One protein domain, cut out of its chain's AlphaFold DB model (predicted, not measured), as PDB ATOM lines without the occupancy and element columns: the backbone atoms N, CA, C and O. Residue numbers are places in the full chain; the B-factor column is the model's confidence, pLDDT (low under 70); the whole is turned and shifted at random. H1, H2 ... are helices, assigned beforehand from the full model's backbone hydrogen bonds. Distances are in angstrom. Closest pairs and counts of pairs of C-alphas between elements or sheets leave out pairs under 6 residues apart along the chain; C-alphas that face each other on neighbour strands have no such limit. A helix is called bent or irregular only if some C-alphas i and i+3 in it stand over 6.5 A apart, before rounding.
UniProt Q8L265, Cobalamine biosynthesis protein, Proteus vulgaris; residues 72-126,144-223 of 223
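AT A GLANCE: This is residues 72 to 126 and 144 to 223 of the 223 residues of the protein "Cobalamine biosynthesis protein" of Proteus vulgaris (UniProt Q8L265). Two helices side by side, H3 and H4, are crossed on one side by a helical hairpin, H6 and H7, as two small layers. H5 packs on H4 at one end of this body, and the pair H1 and H2 meets H3 at the other. You have 135 printed residues with seven named helices, H1 to H7 in order, and no named strand: all helix. The whole is compact, with a radius of gyration of the C-alphas of 15.1 A and spans of 42 by 38 by 27 A.

IN THESE COORDINATES: Find C-alpha 72 at (10.821, -27.559, -22.241), where H1 begins, residues 72 to 81; it is irregular, with C-alphas 73 and 76 7.4 A apart. H2 is residues 91 to 97. H3, residues 103 to 125, runs 32.4 A to (0.828, -7.504, -25.096). After the cut come H4, residues 151 to 168, 24.6 A; H5, 174 to 185; H6, 187 to 201, 21.7 A; and H7, 206 to 221, 23.0 A, ending at (12.389, -29.556, -52.251).

HOW THE PARTS SIT: Look first at H1: it touches H2, closest at C-alphas 77 and 93, 5.1 A. With its residues 103 to 107 alone, H3 touches H1, closest at C-alphas 103 and 81, 4.7 A. H3 and H4 touch, closest at C-alphas 112 and 160, 5.9 A, the same way at a shallow tilt of 7 degrees. H4 and H5 form a hairpin, closest at C-alphas 162 and 174, 4.9 A. H6 and H7 form another, at 10 degrees, closest at C-alphas 200 and 209, 5.0 A. H7 touches H3 at a steep tilt of 44 degrees, closest at C-alphas 213 and 109, 5.0 A. H3 and H5 are apart. Every O i to N i+4 pair is within hydrogen-bond range in H2, H3, H4, H5 and H7, but 4 of 6 in H1 and 8 of 11 in H6.

THE WHOLE: The C-alphas of Lys 89 and Lys 144 are the farthest apart, 43.2 A. Residues 127 to 143 are not printed, and C-alphas 126 and 144 are 31.2 A apart across this cut. Of the links printed whole, none is long. Residues 72 to 99 have pLDDT under 70.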
ATOM      1  N   ASP A  72      10.843 -26.260 -22.935       68.75
ATOM      2  CA  ASP A  72      10.821 -27.559 -22.241       68.75
ATOM      3  C   ASP A  72      10.193 -28.688 -23.078       68.75
ATOM      4  O   ASP A  72      10.562 -29.854 -22.927       68.75
ATOM      5  N   LEU A  73       9.270 -28.348 -23.984       64.75
ATOM      6  CA  LEU A  73       8.634 -29.302 -24.894       64.75
ATOM      7  C   LEU A  73       9.473 -29.527 -26.156       64.75
ATOM      8  O   LEU A  73       9.443 -30.612 -26.727       64.75
ATOM      9  N   PHE A  74      10.231 -28.514 -26.583       64.56
ATOM     10  CA  PHE A  74      10.863 -28.490 -27.901       64.56
ATOM     11  C   PHE A  74      12.384 -28.613 -27.904       64.56
ATOM     12  O   PHE A  74      12.960 -28.971 -28.932       64.56
ATOM     13  N   GLN A  75      13.055 -28.396 -26.775       65.31
ATOM     14  CA  GLN A  75      14.510 -28.463 -26.669       65.31
ATOM     15  C   GLN A  75      15.071 -29.812 -27.141       65.31
ATOM     16  O   GLN A  75      16.070 -29.796 -27.854       65.31
ATOM     17  N   PRO A  76      14.460 -30.980 -26.851       62.94
ATOM     18  CA  PRO A  76      14.957 -32.249 -27.378       62.94
ATOM     19  C   PRO A  76      14.937 -32.319 -28.912       62.94
ATOM     20  O   PRO A  76      15.908 -32.766 -29.526       62.94
ATOM     21  N   ALA A  77      13.866 -31.826 -29.535       61.88
ATOM     22  CA  ALA A  77      13.720 -31.777 -30.985       61.88
ATOM     23  C   ALA A  77      14.666 -30.748 -31.627       61.88
ATOM     24  O   ALA A  77      15.331 -31.059 -32.616       61.88
ATOM     25  N   LEU A  78      14.792 -29.560 -31.028       62.31
ATOM     26  CA  LEU A  78      15.732 -28.515 -31.447       62.31
ATOM     27  C   LEU A  78      17.183 -28.968 -31.303       62.31
ATOM     28  O   LEU A  78      17.975 -28.779 -32.217       62.31
ATOM     29  N   ASN A  79      17.532 -29.648 -30.213       63.56
ATOM     30  CA  ASN A  79      18.856 -30.239 -30.019       63.56
ATOM     31  C   ASN A  79      19.130 -31.331 -31.065       63.56
ATOM     32  O   ASN A  79      20.229 -31.401 -31.621       63.56
ATOM     33  N   GLY A  80      18.116 -32.142 -31.391       59.91
ATOM     34  CA  GLY A  80      18.164 -33.104 -32.489       59.91
ATOM     35  C   GLY A  80      18.433 -32.440 -33.845       59.91
ATOM     36  O   GLY A  80      19.241 -32.963 -34.624       59.91
ATOM     37  N   LEU A  81      17.827 -31.272 -34.102       61.34
ATOM     38  CA  LEU A  81      18.086 -30.425 -35.275       61.34
ATOM     39  C   LEU A  81      19.481 -29.763 -35.227       61.34
ATOM     40  O   LEU A  81      20.192 -29.716 -36.228       61.34
ATOM     41  N   ALA A  82      19.946 -29.336 -34.057       58.12
ATOM     42  CA  ALA A  82      21.279 -28.762 -33.863       58.12
ATOM     43  C   ALA A  82      22.414 -29.809 -33.929       58.12
ATOM     44  O   ALA A  82      23.592 -29.457 -33.878       58.12
ATOM     45  N   GLY A  83      22.081 -31.098 -34.075       53.97
ATOM     46  CA  GLY A  83      23.050 -32.186 -34.229       53.97
ATOM     47  C   GLY A  83      23.572 -32.767 -32.915       53.97
ATOM     48  O   GLY A  83      24.529 -33.538 -32.940       53.97
ATOM     49  N   GLN A  84      22.950 -32.441 -31.782       52.22
ATOM     50  CA  GLN A  84      23.270 -33.041 -30.489       52.22
ATOM     51  C   GLN A  84      22.567 -34.397 -30.333       52.22
ATOM     52  O   GLN A  84      21.424 -34.579 -30.758       52.22
ATOM     53  N   SER A  85      23.252 -35.371 -29.726       43.28
ATOM     54  CA  SER A  85      22.676 -36.682 -29.415       43.28
ATOM     55  C   SER A  85      21.660 -36.541 -28.284       43.28
ATOM     56  O   SER A  85      22.046 -36.362 -27.128       43.28
ATOM     57  N   VAL A  86      20.374 -36.625 -28.616       50.56
ATOM     58  CA  VAL A  86      19.279 -36.555 -27.644       50.56
ATOM     59  C   VAL A  86      18.318 -37.717 -27.869       50.56
ATOM     60  O   VAL A  86      17.917 -37.981 -29.001       50.56
ATOM     61  N   GLU A  87      17.947 -38.414 -26.790       44.91
ATOM     62  CA  GLU A  87      16.790 -39.313 -26.791       44.91
ATOM     63  C   GLU A  87      15.524 -38.465 -26.883       44.91
ATOM     64  O   GLU A  87      15.031 -37.946 -25.881       44.91
ATOM     65  N   VAL A  88      15.007 -38.293 -28.093       50.94
ATOM     66  CA  VAL A  88      13.744 -37.589 -28.279       50.94
ATOM     67  C   VAL A  88      12.603 -38.598 -28.141       50.94
ATOM     68  O   VAL A  88      12.517 -39.553 -28.910       50.94
ATOM     69  N   LYS A  89      11.778 -38.433 -27.100       45.06
ATOM     70  CA  LYS A  89      10.737 -39.398 -26.692       45.06
ATOM     71  C   LYS A  89       9.349 -39.116 -27.275       45.06
ATOM     72  O   LYS A  89       8.401 -39.809 -26.915       45.06
ATOM     73  N   ASP A  90       9.224 -38.139 -28.165       52.12
ATOM     74  CA  ASP A  90       7.974 -37.813 -28.847       52.12
ATOM     75  C   ASP A  90       8.009 -38.188 -30.342       52.12
ATOM     76  O   ASP A  90       9.056 -38.413 -30.956       52.12
ATOM     77  N   GLU A  91       6.815 -38.289 -30.929       50.22
ATOM     78  CA  GLU A  91       6.581 -38.581 -32.352       50.22
ATOM     79  C   GLU A  91       7.316 -37.576 -33.270       50.22
ATOM     80  O   GLU A  91       7.733 -37.898 -34.386       50.22
ATOM     81  N   PHE A  92       7.563 -36.376 -32.741       52.12
ATOM     82  CA  PHE A  92       8.200 -35.247 -33.396       52.12
ATOM     83  C   PHE A  92       9.729 -35.411 -33.545       52.12
ATOM     84  O   PHE A  92      10.299 -35.208 -34.621       52.12
ATOM     85  N   GLY A  93      10.408 -35.870 -32.500       54.88
ATOM     86  CA  GLY A  93      11.821 -36.223 -32.531       54.88
ATOM     87  C   GLY A  93      12.173 -37.345 -33.481       54.88
ATOM     88  O   GLY A  93      13.227 -37.321 -34.117       54.88
ATOM     89  N   SER A  94      11.262 -38.308 -33.612       56.25
ATOM     90  CA  SER A  94      11.392 -39.406 -34.567       56.25
ATOM     91  C   SER A  94      11.332 -38.901 -36.018       56.25
ATOM     92  O   SER A  94      12.115 -39.341 -36.862       56.25
ATOM     93  N   LEU A  95      10.489 -37.897 -36.302       54.50
ATOM     94  CA  LEU A  95      10.418 -37.231 -37.610       54.50
ATOM     95  C   LEU A  95      11.700 -36.459 -37.945       54.50
ATOM     96  O   LEU A  95      12.209 -36.574 -39.062       54.50
ATOM     97  N   VAL A  96      12.269 -35.727 -36.985       53.94
ATOM     98  CA  VAL A  96      13.568 -35.043 -37.142       53.94
ATOM     99  C   VAL A  96      14.719 -36.047 -37.309       53.94
ATOM    100  O   VAL A  96      15.661 -35.806 -38.069       53.94
ATOM    101  N   ALA A  97      14.643 -37.196 -36.632       55.19
ATOM    102  CA  ALA A  97      15.636 -38.264 -36.710       55.19
ATOM    103  C   ALA A  97      15.550 -39.106 -37.995       55.19
ATOM    104  O   ALA A  97      16.511 -39.801 -38.319       55.19
ATOM    105  N   SER A  98      14.450 -39.018 -38.755       65.81
ATOM    106  CA  SER A  98      14.216 -39.803 -39.983       65.81
ATOM    107  C   SER A  98      15.228 -39.553 -41.111       65.81
ATOM    108  O   SER A  98      15.267 -40.308 -42.079       65.81
ATOM    109  N   GLY A  99      16.025 -38.482 -41.024       66.75
ATOM    110  CA  GLY A  99      16.977 -38.083 -42.065       66.75
ATOM    111  C   GLY A  99      16.334 -37.423 -43.289       66.75
ATOM    112  O   GLY A  99      17.057 -37.001 -44.186       66.75
ATOM    113  N   ARG A 100      14.998 -37.282 -43.314       77.19
ATOM    114  CA  ARG A 100      14.248 -36.623 -44.396       77.19
ATOM    115  C   ARG A 100      14.617 -35.148 -44.570       77.19
ATOM    116  O   ARG A 100      14.599 -34.642 -45.685       77.19
ATOM    117  N   TYR A 101      14.926 -34.463 -43.473       81.62
ATOM    118  CA  TYR A 101      15.126 -33.018 -43.453       81.62
ATOM    119  C   TYR A 101      16.596 -32.662 -43.237       81.62
ATOM    120  O   TYR A 101      17.251 -33.186 -42.330       81.62
ATOM    121  N   ASN A 102      17.109 -31.697 -44.008       85.56
ATOM    122  CA  ASN A 102      18.359 -31.037 -43.647       85.56
ATOM    123  C   ASN A 102      18.139 -30.242 -42.358       85.56
ATOM    124  O   ASN A 102      17.436 -29.231 -42.340       85.56
ATOM    125  N   LYS A 103      18.779 -30.701 -41.285       80.12
ATOM    126  CA  LYS A 103      18.537 -30.182 -39.943       80.12
ATOM    127  C   LYS A 103      18.821 -28.686 -39.794       80.12
ATOM    128  O   LYS A 103      18.063 -27.997 -39.124       80.12
ATOM    129  N   LYS A 104      19.875 -28.179 -40.446       83.12
ATOM    130  CA  LYS A 104      20.245 -26.756 -40.379       83.12
ATOM    131  C   LYS A 104      19.200 -25.886 -41.064       83.12
ATOM    132  O   LYS A 104      18.753 -24.912 -40.479       83.12
ATOM    133  N   VAL A 105      18.783 -26.268 -42.270       88.44
ATOM    134  CA  VAL A 105      17.784 -25.511 -43.041       88.44
ATOM    135  C   VAL A 105      16.433 -25.523 -42.332       88.44
ATOM    136  O   VAL A 105      15.823 -24.471 -42.176       88.44
ATOM    137  N   LEU A 106      15.987 -26.687 -41.845       88.56
ATOM    138  CA  LEU A 106      14.722 -26.785 -41.119       88.56
ATOM    139  C   LEU A 106      14.746 -25.962 -39.823       88.56
ATOM    140  O   LEU A 106      13.781 -25.264 -39.530       88.56
ATOM    141  N   HIS A 107      15.859 -25.989 -39.081       85.69
ATOM    142  CA  HIS A 107      16.038 -25.147 -37.898       85.69
ATOM    143  C   HIS A 107      16.015 -23.653 -38.243       85.69
ATOM    144  O   HIS A 107      15.359 -22.881 -37.555       85.69
ATOM    145  N   SER A 108      16.670 -23.236 -39.331       90.31
ATOM    146  CA  SER A 108      16.623 -21.846 -39.799       90.31
ATOM    147  C   SER A 108      15.205 -21.407 -40.171       90.31
ATOM    148  O   SER A 108      14.789 -20.323 -39.777       90.31
ATOM    149  N   LEU A 109      14.440 -22.245 -40.878       94.12
ATOM    150  CA  LEU A 109      13.040 -21.957 -41.208       94.12
ATOM    151  C   LEU A 109      12.164 -21.866 -39.955       94.12
ATOM    152  O   LEU A 109      11.310 -20.985 -39.872       94.12
ATOM    153  N   TRP A 110      12.394 -22.744 -38.977       92.88
ATOM    154  CA  TRP A 110      11.695 -22.695 -37.697       92.88
ATOM    155  C   TRP A 110      12.023 -21.424 -36.916       92.88
ATOM    156  O   TRP A 110      11.088 -20.768 -36.475       92.88
ATOM    157  N   ASN A 111      13.297 -21.028 -36.817       91.81
ATOM    158  CA  ASN A 111      13.689 -19.762 -36.189       91.81
ATOM    159  C   ASN A 111      12.964 -18.581 -36.843       91.81
ATOM    160  O   ASN A 111      12.355 -17.774 -36.156       91.81
ATOM    161  N   ILE A 112      12.961 -18.512 -38.181       95.25
ATOM    162  CA  ILE A 112      12.267 -17.440 -38.907       95.25
ATOM    163  C   ILE A 112      10.771 -17.430 -38.556       95.25
ATOM    164  O   ILE A 112      10.221 -16.375 -38.244       95.25
ATOM    165  N   ALA A 113      10.108 -18.588 -38.591       96.12
ATOM    166  CA  ALA A 113       8.690 -18.709 -38.256       96.12
ATOM    167  C   ALA A 113       8.398 -18.327 -36.791       96.12
ATOM    168  O   ALA A 113       7.466 -17.565 -36.520       96.12
ATOM    169  N   GLU A 114       9.208 -18.822 -35.856       94.25
ATOM    170  CA  GLU A 114       9.072 -18.571 -34.425       94.25
ATOM    171  C   GLU A 114       9.263 -17.089 -34.102       94.25
ATOM    172  O   GLU A 114       8.419 -16.506 -33.422       94.25
ATOM    173  N   ASP A 115      10.270 -16.439 -34.680       95.12
ATOM    174  CA  ASP A 115      10.494 -15.002 -34.525       95.12
ATOM    175  C   ASP A 115       9.279 -14.189 -34.975       95.12
ATOM    176  O   ASP A 115       8.857 -13.247 -34.297       95.12
ATOM    177  N   LEU A 116       8.680 -14.547 -36.120       95.56
ATOM    178  CA  LEU A 116       7.493 -13.850 -36.607       95.56
ATOM    179  C   LEU A 116       6.338 -13.947 -35.598       95.56
ATOM    180  O   LEU A 116       5.647 -12.947 -35.360       95.56
ATOM    181  N   ARG A 117       6.149 -15.127 -34.999       96.50
ATOM    182  CA  ARG A 117       5.105 -15.403 -34.006       96.50
ATOM    183  C   ARG A 117       5.351 -14.671 -32.689       96.50
ATOM    184  O   ARG A 117       4.445 -13.997 -32.177       96.50
ATOM    185  N   ILE A 118       6.550 -14.791 -32.116       94.69
ATOM    186  CA  ILE A 118       6.858 -14.215 -30.801       94.69
ATOM    187  C   ILE A 118       6.887 -12.691 -30.859       94.69
ATOM    188  O   ILE A 118       6.387 -12.052 -29.937       94.69
ATOM    189  N   GLU A 119       7.389 -12.088 -31.943       94.06
ATOM    190  CA  GLU A 119       7.433 -10.630 -32.079       94.06
ATOM    191  C   GLU A 119       6.018 -10.058 -32.169       94.06
ATOM    192  O   GLU A 119       5.699  -9.076 -31.494       94.06
ATOM    193  N   ARG A 120       5.119 -10.713 -32.918       93.62
ATOM    194  CA  ARG A 120       3.698 -10.341 -32.931       93.62
ATOM    195  C   ARG A 120       3.085 -10.465 -31.538       93.62
ATOM    196  O   ARG A 120       2.378  -9.560 -31.092       93.62
ATOM    197  N   SER A 121       3.330 -11.587 -30.865       92.75
ATOM    198  CA  SER A 121       2.789 -11.868 -29.532       92.75
ATOM    199  C   SER A 121       3.277 -10.844 -28.507       92.75
ATOM    200  O   SER A 121       2.483 -10.324 -27.720       92.75
ATOM    201  N   MET A 122       4.556 -10.474 -28.578       92.12
ATOM    202  CA  MET A 122       5.176  -9.447 -27.750       92.12
ATOM    203  C   MET A 122       4.548  -8.073 -27.999       92.12
ATOM    204  O   MET A 122       4.099  -7.438 -27.049       92.12
ATOM    205  N   VAL A 123       4.426  -7.638 -29.259       92.62
ATOM    206  CA  VAL A 123       3.821  -6.338 -29.609       92.62
ATOM    207  C   VAL A 123       2.345  -6.274 -29.214       92.62
ATOM    208  O   VAL A 123       1.873  -5.226 -28.777       92.62
ATOM    209  N   ARG A 124       1.604  -7.386 -29.303       92.75
ATOM    210  CA  ARG A 124       0.192  -7.441 -28.896       92.75
ATOM    211  C   ARG A 124       0.005  -7.184 -27.398       92.75
ATOM    212  O   ARG A 124      -0.972  -6.541 -27.022       92.75
ATOM    213  N   ILE A 125       0.902  -7.695 -26.554       93.25
ATOM    214  CA  ILE A 125       0.828  -7.504 -25.096       93.25
ATOM    215  C   ILE A 125       1.499  -6.187 -24.680       93.25
ATOM    216  O   ILE A 125       0.988  -5.476 -23.817       93.25
ATOM    217  N   TYR A 126       2.613  -5.836 -25.321       92.38
ATOM    218  CA  TYR A 126       3.440  -4.679 -24.997       92.38
ATOM    219  C   TYR A 126       3.721  -3.835 -26.251       92.38
ATOM    220  O   TYR A 126       4.841  -3.860 -26.764       92.38
ATOM    221  N   LYS A 144      25.277  -3.946 -45.715       74.50
ATOM    222  CA  LYS A 144      25.380  -4.293 -47.139       74.50
ATOM    223  C   LYS A 144      25.051  -5.763 -47.340       74.50
ATOM    224  O   LYS A 144      25.575  -6.613 -46.626       74.50
ATOM    225  N   TYR A 145      24.241  -6.025 -48.354       73.88
ATOM    226  CA  TYR A 145      23.882  -7.370 -48.737       73.88
ATOM    227  C   TYR A 145      24.603  -7.752 -50.040       73.88
ATOM    228  O   TYR A 145      24.456  -7.069 -51.055       73.88
ATOM    229  N   ASP A 146      25.353  -8.854 -50.009       78.50
ATOM    230  CA  ASP A 146      26.035  -9.420 -51.177       78.50
ATOM    231  C   ASP A 146      25.143 -10.448 -51.888       78.50
ATOM    232  O   ASP A 146      24.488 -11.266 -51.247       78.50
ATOM    233  N   ALA A 147      25.098 -10.429 -53.221       79.19
ATOM    234  CA  ALA A 147      24.371 -11.448 -53.977       79.19
ATOM    235  C   ALA A 147      24.896 -12.855 -53.636       79.19
ATOM    236  O   ALA A 147      26.102 -13.056 -53.480       79.19
ATOM    237  N   SER A 148      23.990 -13.827 -53.541       83.94
ATOM    238  CA  SER A 148      24.336 -15.234 -53.327       83.94
ATOM    239  C   SER A 148      23.919 -16.051 -54.539       83.94
ATOM    240  O   SER A 148      22.884 -15.786 -55.142       83.94
ATOM    241  N   ASP A 149      24.714 -17.057 -54.885       84.25
ATOM    242  CA  ASP A 149      24.406 -18.068 -55.895       84.25
ATOM    243  C   ASP A 149      23.939 -19.394 -55.272       84.25
ATOM    244  O   ASP A 149      23.617 -20.340 -55.989       84.25
ATOM    245  N   VAL A 150      23.877 -19.475 -53.937       89.88
ATOM    246  CA  VAL A 150      23.494 -20.687 -53.210       89.88
ATOM    247  C   VAL A 150      21.973 -20.703 -53.008       89.88
ATOM    248  O   VAL A 150      21.469 -19.923 -52.194       89.88
ATOM    249  N   PRO A 151      21.217 -21.622 -53.647       91.06
ATOM    250  CA  PRO A 151      19.750 -21.594 -53.618       91.06
ATOM    251  C   PRO A 151      19.160 -21.626 -52.202       91.06
ATOM    252  O   PRO A 151      18.242 -20.872 -51.892       91.06
ATOM    253  N   ALA A 152      19.725 -22.438 -51.305       90.50
ATOM    254  CA  ALA A 152      19.268 -22.509 -49.917       90.50
ATOM    255  C   ALA A 152      19.454 -21.182 -49.155       90.50
ATOM    256  O   ALA A 152      18.601 -20.828 -48.347       90.50
ATOM    257  N   VAL A 153      20.538 -20.442 -49.420       91.12
ATOM    258  CA  VAL A 153      20.788 -19.127 -48.803       91.12
ATOM    259  C   VAL A 153      19.783 -18.111 -49.333       91.12
ATOM    260  O   VAL A 153      19.120 -17.446 -48.544       91.12
ATOM    261  N   ILE A 154      19.587 -18.066 -50.655       92.88
ATOM    262  CA  ILE A 154      18.584 -17.198 -51.291       92.88
ATOM    263  C   ILE A 154      17.196 -17.476 -50.708       92.88
ATOM    264  O   ILE A 154      16.477 -16.538 -50.365       92.88
ATOM    265  N   TYR A 155      16.826 -18.751 -50.558       94.94
ATOM    266  CA  TYR A 155      15.531 -19.143 -50.011       94.94
ATOM    267  C   TYR A 155      15.357 -18.670 -48.562       94.94
ATOM    268  O   TYR A 155      14.392 -17.968 -48.254       94.94
ATOM    269  N   LEU A 156      16.309 -19.001 -47.683       94.50
ATOM    270  CA  LEU A 156      16.256 -18.645 -46.262       94.50
ATOM    271  C   LEU A 156      16.254 -17.130 -46.043       94.50
ATOM    272  O   LEU A 156      15.409 -16.621 -45.307       94.50
ATOM    273  N   ASP A 157      17.134 -16.400 -46.724       92.81
ATOM    274  CA  ASP A 157      17.245 -14.950 -46.552       92.81
ATOM    275  C   ASP A 157      16.039 -14.214 -47.142       92.81
ATOM    276  O   ASP A 157      15.619 -13.178 -46.620       92.81
ATOM    277  N   THR A 158      15.411 -14.774 -48.180       94.38
ATOM    278  CA  THR A 158      14.133 -14.262 -48.687       94.38
ATOM    279  C   THR A 158      13.015 -14.483 -47.677       94.38
ATOM    280  O   THR A 158      12.264 -13.545 -47.412       94.38
ATOM    281  N   MET A 159      12.908 -15.670 -47.067       96.19
ATOM    282  CA  MET A 159      11.909 -15.918 -46.016       96.19
ATOM    283  C   MET A 159      12.117 -14.996 -44.811       96.19
ATOM    284  O   MET A 159      11.154 -14.440 -44.287       96.19
ATOM    285  N   LEU A 160      13.372 -14.762 -44.427       93.69
ATOM    286  CA  LEU A 160      13.735 -13.857 -43.342       93.69
ATOM    287  C   LEU A 160      13.353 -12.398 -43.645       93.69
ATOM    288  O   LEU A 160      12.650 -11.770 -42.854       93.69
ATOM    289  N   LEU A 161      13.787 -11.850 -44.784       92.56
ATOM    290  CA  LEU A 161      13.621 -10.424 -45.090       92.56
ATOM    291  C   LEU A 161      12.234 -10.099 -45.654       92.56
ATOM    292  O   LEU A 161      11.553  -9.210 -45.141       92.56
ATOM    293  N   CYS A 162      11.757 -10.847 -46.654       93.94
ATOM    294  CA  CYS A 162      10.426 -10.611 -47.225       93.94
ATOM    295  C   CYS A 162       9.308 -10.989 -46.245       93.94
ATOM    296  O   CYS A 162       8.272 -10.324 -46.222       93.94
ATOM    297  N   GLY A 163       9.511 -12.014 -45.407       93.56
ATOM    298  CA  GLY A 163       8.572 -12.359 -44.339       93.56
ATOM    299  C   GLY A 163       8.404 -11.215 -43.338       93.56
ATOM    300  O   GLY A 163       7.280 -10.812 -43.033       93.56
ATOM    301  N   ARG A 164       9.512 -10.617 -42.880       92.31
ATOM    302  CA  ARG A 164       9.473  -9.457 -41.972       92.31
ATOM    303  C   ARG A 164       8.894  -8.207 -42.623       92.31
ATOM    304  O   ARG A 164       8.122  -7.508 -41.966       92.31
ATOM    305  N   GLN A 165       9.196  -7.940 -43.893       92.44
ATOM    306  CA  GLN A 165       8.565  -6.846 -44.637       92.44
ATOM    307  C   GLN A 165       7.050  -7.017 -44.678       92.44
ATOM    308  O   GLN A 165       6.310  -6.119 -44.275       92.44
ATOM    309  N   ARG A 166       6.584  -8.200 -45.089       92.25
ATOM    310  CA  ARG A 166       5.160  -8.479 -45.285       92.25
ATOM    311  C   ARG A 166       4.366  -8.477 -43.980       92.25
ATOM    312  O   ARG A 166       3.249  -7.967 -43.959       92.25
ATOM    313  N   TYR A 167       4.919  -9.046 -42.910       91.81
ATOM    314  CA  TYR A 167       4.158  -9.310 -41.683       91.81
ATOM    315  C   TYR A 167       4.476  -8.375 -40.515       91.81
ATOM    316  O   TYR A 167       3.654  -8.250 -39.608       91.81
ATOM    317  N   HIS A 168       5.616  -7.681 -40.555       88.38
ATOM    318  CA  HIS A 168       6.055  -6.758 -39.501       88.38
ATOM    319  C   HIS A 168       6.453  -5.366 -40.006       88.38
ATOM    320  O   HIS A 168       6.889  -4.542 -39.199       88.38
ATOM    321  N   GLY A 169       6.298  -5.088 -41.306       84.19
ATOM    322  CA  GLY A 169       6.546  -3.770 -41.898       84.19
ATOM    323  C   GLY A 169       8.017  -3.344 -41.902       84.19
ATOM    324  O   GLY A 169       8.299  -2.155 -41.798       84.19
ATOM    325  N   PHE A 170       8.951  -4.296 -41.956       81.31
ATOM    326  CA  PHE A 170      10.390  -4.017 -42.026       81.31
ATOM    327  C   PHE A 170      10.887  -3.994 -43.478       81.31
ATOM    328  O   PHE A 170      10.897  -5.029 -44.133       81.31
ATOM    329  N   ASP A 171      11.298  -2.833 -43.983       72.88
ATOM    330  CA  ASP A 171      11.437  -2.602 -45.432       72.88
ATOM    331  C   ASP A 171      12.867  -2.720 -45.993       72.88
ATOM    332  O   ASP A 171      13.129  -2.381 -47.145       72.88
ATOM    333  N   THR A 172      13.833  -3.200 -45.209       78.88
ATOM    334  CA  THR A 172      15.229  -3.202 -45.659       78.88
ATOM    335  C   THR A 172      15.580  -4.456 -46.472       78.88
ATOM    336  O   THR A 172      15.325  -5.582 -46.050       78.88
ATOM    337  N   HIS A 173      16.208  -4.264 -47.641       79.88
ATOM    338  CA  HIS A 173      16.775  -5.299 -48.533       79.88
ATOM    339  C   HIS A 173      15.797  -6.348 -49.105       79.88
ATOM    340  O   HIS A 173      16.200  -7.166 -49.938       79.88
ATOM    341  N   ALA A 174      14.517  -6.313 -48.734       84.69
ATOM    342  CA  ALA A 174      13.526  -7.297 -49.162       84.69
ATOM    343  C   ALA A 174      13.303  -7.302 -50.684       84.69
ATOM    344  O   ALA A 174      13.193  -8.372 -51.279       84.69
ATOM    345  N   ASP A 175      13.325  -6.142 -51.344       87.25
ATOM    346  CA  ASP A 175      13.145  -6.060 -52.800       87.25
ATOM    347  C   ASP A 175      14.283  -6.737 -53.577       87.25
ATOM    348  O   ASP A 175      14.041  -7.418 -54.575       87.25
ATOM    349  N   VAL A 176      15.526  -6.599 -53.100       85.06
ATOM    350  CA  VAL A 176      16.696  -7.245 -53.714       85.06
ATOM    351  C   VAL A 176      16.569  -8.763 -53.602       85.06
ATOM    352  O   VAL A 176      16.671  -9.461 -54.611       85.06
ATOM    353  N   ARG A 177      16.257  -9.272 -52.400       86.94
ATOM    354  CA  ARG A 177      16.036 -10.708 -52.171       86.94
ATOM    355  C   ARG A 177      14.882 -11.251 -52.996       86.94
ATOM    356  O   ARG A 177      15.016 -12.306 -53.603       86.94
ATOM    357  N   ARG A 178      13.772 -10.512 -53.062       91.44
ATOM    358  CA  ARG A 178      12.606 -10.880 -53.866       91.44
ATOM    359  C   ARG A 178      12.998 -11.097 -55.324       91.44
ATOM    360  O   ARG A 178      12.641 -12.120 -55.899       91.44
ATOM    361  N   ASN A 179      13.732 -10.154 -55.911       91.56
ATOM    362  CA  ASN A 179      14.136 -10.238 -57.313       91.56
ATOM    363  C   ASN A 179      15.097 -11.408 -57.564       91.56
ATOM    364  O   ASN A 179      14.917 -12.143 -58.533       91.56
ATOM    365  N   GLU A 180      16.072 -11.621 -56.676       90.81
ATOM    366  CA  GLU A 180      16.976 -12.775 -56.759       90.81
ATOM    367  C   GLU A 180      16.217 -14.098 -56.639       90.81
ATOM    368  O   GLU A 180      16.387 -14.985 -57.475       90.81
ATOM    369  N   PHE A 181      15.309 -14.209 -55.670       94.56
ATOM    370  CA  PHE A 181      14.478 -15.391 -55.494       94.56
ATOM    371  C   PHE A 181      13.638 -15.678 -56.738       94.56
ATOM    372  O   PHE A 181      13.644 -16.803 -57.229       94.56
ATOM    373  N   ILE A 182      12.951 -14.669 -57.287       95.25
ATOM    374  CA  ILE A 182      12.140 -14.828 -58.502       95.25
ATOM    375  C   ILE A 182      13.008 -15.293 -59.676       95.25
ATOM    376  O   ILE A 182      12.558 -16.119 -60.466       95.25
ATOM    377  N   SER A 183      14.249 -14.809 -59.779       92.88
ATOM    378  CA  SER A 183      15.157 -15.213 -60.857       92.88
ATOM    379  C   SER A 183      15.611 -16.677 -60.770       92.88
ATOM    380  O   SER A 183      15.896 -17.276 -61.805       92.88
ATOM    381  N   VAL A 184      15.653 -17.254 -59.564       93.50
ATOM    382  CA  VAL A 184      16.121 -18.631 -59.320       93.50
ATOM    383  C   VAL A 184      14.967 -19.628 -59.246       93.50
ATOM    384  O   VAL A 184      15.037 -20.692 -59.849       93.50
ATOM    385  N   PHE A 185      13.905 -19.284 -58.520       94.81
ATOM    386  CA  PHE A 185      12.813 -20.193 -58.159       94.81
ATOM    387  C   PHE A 185      11.464 -19.826 -58.787       94.81
ATOM    388  O   PHE A 185      10.513 -20.604 -58.729       94.81
ATOM    389  N   GLY A 186      11.353 -18.632 -59.370       95.19
ATOM    390  CA  GLY A 186      10.106 -18.122 -59.925       95.19
ATOM    391  C   GLY A 186       9.178 -17.468 -58.897       95.19
ATOM    392  O   GLY A 186       9.295 -17.620 -57.680       95.19
ATOM    393  N   GLN A 187       8.224 -16.699 -59.419       96.38
ATOM    394  CA  GLN A 187       7.270 -15.930 -58.618       96.38
ATOM    395  C   GLN A 187       6.247 -16.813 -57.892       96.38
ATOM    396  O   GLN A 187       5.886 -16.519 -56.757       96.38
ATOM    397  N   GLU A 188       5.809 -17.912 -58.510       96.50
ATOM    398  CA  GLU A 188       4.798 -18.794 -57.914       96.50
ATOM    399  C   GLU A 188       5.291 -19.418 -56.597       96.50
ATOM    400  O   GLU A 188       4.551 -19.453 -55.611       96.50
ATOM    401  N   LEU A 189       6.552 -19.866 -56.552       96.50
ATOM    402  CA  LEU A 189       7.131 -20.435 -55.336       96.50
ATOM    403  C   LEU A 189       7.263 -19.383 -54.232       96.50
ATOM    404  O   LEU A 189       7.012 -19.686 -53.065       96.50
ATOM    405  N   LEU A 190       7.631 -18.151 -54.594       96.50
ATOM    406  CA  LEU A 190       7.750 -17.041 -53.650       96.50
ATOM    407  C   LEU A 190       6.410 -16.763 -52.965       96.50
ATOM    408  O   LEU A 190       6.354 -16.676 -51.740       96.50
ATOM    409  N   GLU A 191       5.343 -16.620 -53.750       96.19
ATOM    410  CA  GLU A 191       4.007 -16.309 -53.236       96.19
ATOM    411  C   GLU A 191       3.515 -17.411 -52.294       96.19
ATOM    412  O   GLU A 191       3.177 -17.121 -51.145       96.19
ATOM    413  N   LYS A 192       3.601 -18.681 -52.721       97.50
ATOM    414  CA  LYS A 192       3.239 -19.836 -51.882       97.50
ATOM    415  C   LYS A 192       4.062 -19.898 -50.596       97.50
ATOM    416  O   LYS A 192       3.502 -20.113 -49.525       97.50
ATOM    417  N   SER A 193       5.375 -19.683 -50.686       97.44
ATOM    418  CA  SER A 193       6.263 -19.721 -49.518       97.44
ATOM    419  C   SER A 193       5.922 -18.602 -48.531       97.44
ATOM    420  O   SER A 193       5.791 -18.846 -47.336       97.44
ATOM    421  N   LEU A 194       5.699 -17.374 -49.009       96.81
ATOM    422  CA  LEU A 194       5.324 -16.265 -48.132       96.81
ATOM    423  C   LEU A 194       3.939 -16.455 -47.506       96.81
ATOM    424  O   LEU A 194       3.757 -16.063 -46.354       96.81
ATOM    425  N   ASP A 195       2.983 -17.044 -48.222       96.94
ATOM    426  CA  ASP A 195       1.649 -17.340 -47.686       96.94
ATOM    427  C   ASP A 195       1.709 -18.410 -46.587       96.94
ATOM    428  O   ASP A 195       1.138 -18.212 -45.513       96.94
ATOM    429  N   ILE A 196       2.473 -19.490 -46.800       97.62
ATOM    430  CA  ILE A 196       2.733 -20.512 -45.773       97.62
ATOM    431  C   ILE A 196       3.430 -19.886 -44.562       97.62
ATOM    432  O   ILE A 196       3.009 -20.108 -43.429       97.62
ATOM    433  N   LEU A 197       4.452 -19.053 -44.780       97.31
ATOM    434  CA  LEU A 197       5.153 -18.361 -43.697       97.31
ATOM    435  C   LEU A 197       4.210 -17.460 -42.882       97.31
ATOM    436  O   LEU A 197       4.359 -17.336 -41.666       97.31
ATOM    437  N   GLY A 198       3.196 -16.878 -43.526       96.25
ATOM    438  CA  GLY A 198       2.161 -16.085 -42.866       96.25
ATOM    439  C   GLY A 198       1.352 -16.856 -41.826       96.25
ATOM    440  O   GLY A 198       0.866 -16.252 -40.872       96.25
ATOM    441  N   LEU A 199       1.255 -18.182 -41.944       96.31
ATOM    442  CA  LEU A 199       0.597 -19.020 -40.941       96.31
ATOM    443  C   LEU A 199       1.329 -18.966 -39.590       96.31
ATOM    444  O   LEU A 199       0.673 -19.004 -38.551       96.31
ATOM    445  N   ALA A 200       2.657 -18.793 -39.581       95.75
ATOM    446  CA  ALA A 200       3.438 -18.704 -38.343       95.75
ATOM    447  C   ALA A 200       3.070 -17.468 -37.514       95.75
ATOM    448  O   ALA A 200       2.998 -17.528 -36.290       95.75
ATOM    449  N   VAL A 201       2.743 -16.359 -38.180       93.38
ATOM    450  CA  VAL A 201       2.322 -15.100 -37.542       93.38
ATOM    451  C   VAL A 201       1.098 -15.312 -36.644       93.38
ATOM    452  O   VAL A 201       0.942 -14.615 -35.644       93.38
ATOM    453  N   PHE A 202       0.232 -16.264 -36.988       89.31
ATOM    454  CA  PHE A 202      -0.990 -16.579 -36.249       89.31
ATOM    455  C   PHE A 202      -0.924 -17.914 -35.505       89.31
ATOM    456  O   PHE A 202      -1.936 -18.334 -34.951       89.31
ATOM    457  N   ALA A 203       0.230 -18.582 -35.489       91.31
ATOM    458  CA  ALA A 203       0.382 -19.822 -34.750       91.31
ATOM    459  C   ALA A 203       0.245 -19.560 -33.241       91.31
ATOM    460  O   ALA A 203       0.792 -18.593 -32.707       91.31
ATOM    461  N   ASP A 204      -0.478 -20.438 -32.549       85.62
ATOM    462  CA  ASP A 204      -0.672 -20.342 -31.099       85.62
ATOM    463  C   ASP A 204       0.474 -21.001 -30.311       85.62
ATOM    464  O   ASP A 204       0.694 -20.672 -29.146       85.62
ATOM    465  N   THR A 205       1.229 -21.905 -30.947       87.44
ATOM    466  CA  THR A 205       2.241 -22.760 -30.305       87.44
ATOM    467  C   THR A 205       3.554 -22.779 -31.080       87.44
ATOM    468  O   THR A 205       3.583 -22.538 -32.293       87.44
ATOM    469  N   THR A 206       4.644 -23.130 -30.394       87.12
ATOM    470  CA  THR A 206       5.957 -23.353 -31.027       87.12
ATOM    471  C   THR A 206       5.904 -24.520 -32.024       87.12
ATOM    472  O   THR A 206       6.575 -24.488 -33.057       87.12
ATOM    473  N   LEU A 207       5.052 -25.523 -31.765       84.06
ATOM    474  CA  LEU A 207       4.800 -26.634 -32.690       84.06
ATOM    475  C   LEU A 207       4.193 -26.149 -34.015       84.06
ATOM    476  O   LEU A 207       4.618 -26.591 -35.081       84.06
ATOM    477  N   GLY A 208       3.255 -25.199 -33.961       88.31
ATOM    478  CA  GLY A 208       2.651 -24.619 -35.160       88.31
ATOM    479  C   GLY A 208       3.684 -23.953 -36.073       88.31
ATOM    480  O   GLY A 208       3.653 -24.154 -37.286       88.31
ATOM    481  N   CYS A 209       4.659 -23.233 -35.506       91.75
ATOM    482  CA  CYS A 209       5.774 -22.656 -36.272       91.75
ATOM    483  C   CYS A 209       6.628 -23.716 -36.968       91.75
ATOM    484  O   CYS A 209       7.159 -23.493 -38.055       91.75
ATOM    485  N   LEU A 210       6.768 -24.883 -36.353       87.62
ATOM    486  CA  LEU A 210       7.566 -25.957 -36.913       87.62
ATOM    487  C   LEU A 210       6.846 -26.706 -38.028       87.62
ATOM    488  O   LEU A 210       7.474 -27.065 -39.022       87.62
ATOM    489  N   ASP A 211       5.531 -26.869 -37.923       88.44
ATOM    490  CA  ASP A 211       4.727 -27.361 -39.040       88.44
ATOM    491  C   ASP A 211       4.755 -26.391 -40.227       88.44
ATOM    492  O   ASP A 211       4.798 -26.835 -41.378       88.44
ATOM    493  N   VAL A 212       4.815 -25.080 -39.975       94.25
ATOM    494  CA  VAL A 212       5.073 -24.079 -41.022       94.25
ATOM    495  C   VAL A 212       6.458 -24.279 -41.638       94.25
ATOM    496  O   VAL A 212       6.575 -24.379 -42.858       94.25
ATOM    497  N   ALA A 213       7.503 -24.412 -40.821       92.75
ATOM    498  CA  ALA A 213       8.863 -24.639 -41.307       92.75
ATOM    499  C   ALA A 213       8.989 -25.918 -42.154       92.75
ATOM    500  O   ALA A 213       9.694 -25.926 -43.162       92.75
ATOM    501  N   ARG A 214       8.269 -26.987 -41.792       90.12
ATOM    502  CA  ARG A 214       8.206 -28.234 -42.571       90.12
ATOM    503  C   ARG A 214       7.518 -28.037 -43.914       90.12
ATOM    504  O   ARG A 214       8.053 -28.487 -44.919       90.12
ATOM    505  N   GLN A 215       6.381 -27.347 -43.936       94.12
ATOM    506  CA  GLN A 215       5.675 -27.037 -45.181       94.12
ATOM    507  C   GLN A 215       6.536 -26.191 -46.125       94.12
ATOM    508  O   GLN A 215       6.569 -26.472 -47.317       94.12
ATOM    509  N   LEU A 216       7.274 -25.208 -45.596       96.12
ATOM    510  CA  LEU A 216       8.240 -24.428 -46.378       96.12
ATOM    511  C   LEU A 216       9.365 -25.307 -46.927       96.12
ATOM    512  O   LEU A 216       9.718 -25.197 -48.096       96.12
ATOM    513  N   TYR A 217       9.912 -26.198 -46.097       93.31
ATOM    514  CA  TYR A 217      10.971 -27.109 -46.518       93.31
ATOM    515  C   TYR A 217      10.504 -28.063 -47.621       93.31
ATOM    516  O   TYR A 217      11.175 -28.189 -48.640       93.31
ATOM    517  N   ASP A 218       9.365 -28.729 -47.421       92.31
ATOM    518  CA  ASP A 218       8.801 -29.673 -48.387       92.31
ATOM    519  C   ASP A 218       8.473 -28.947 -49.708       92.31
ATOM    520  O   ASP A 218       8.875 -29.405 -50.773       92.31
ATOM    521  N   LEU A 219       7.882 -27.746 -49.633       93.88
ATOM    522  CA  LEU A 219       7.620 -26.904 -50.804       93.88
ATOM    523  C   LEU A 219       8.904 -26.538 -51.574       93.88
ATOM    524  O   LEU A 219       8.875 -26.471 -52.798       93.88
ATOM    525  N   ALA A 220      10.014 -26.289 -50.877       90.94
ATOM    526  CA  ALA A 220      11.285 -25.924 -51.501       90.94
ATOM    527  C   ALA A 220      12.015 -27.110 -52.155       90.94
ATOM    528  O   ALA A 220      12.801 -26.898 -53.071       90.94
ATOM    529  N   ILE A 221      11.800 -28.336 -51.670       87.75
ATOM    530  CA  ILE A 221      12.389 -29.556 -52.251       87.75
ATOM    531  C   ILE A 221      11.601 -30.037 -53.473       87.75
ATOM    532  O   ILE A 221      12.189 -30.622 -54.380       87.75
ATOM    533  N   ASP A 222      10.293 -29.782 -53.498       81.38
ATOM    534  CA  ASP A 222       9.410 -30.152 -54.607       81.38
ATOM    535  C   ASP A 222       9.467 -29.162 -55.796       81.38
ATOM    536  O   ASP A 222       8.804 -29.396 -56.812       81.38
ATOM    537  N   ALA A 223      10.227 -28.065 -55.673       75.44
ATOM    538  CA  ALA A 223      10.387 -26.998 -56.669       75.44
ATOM    539  C   ALA A 223      11.621 -27.192 -57.565       75.44
ATOM    540  O   ALA A 223      11.492 -26.934 -58.785       75.44
TER     541      ALA A 223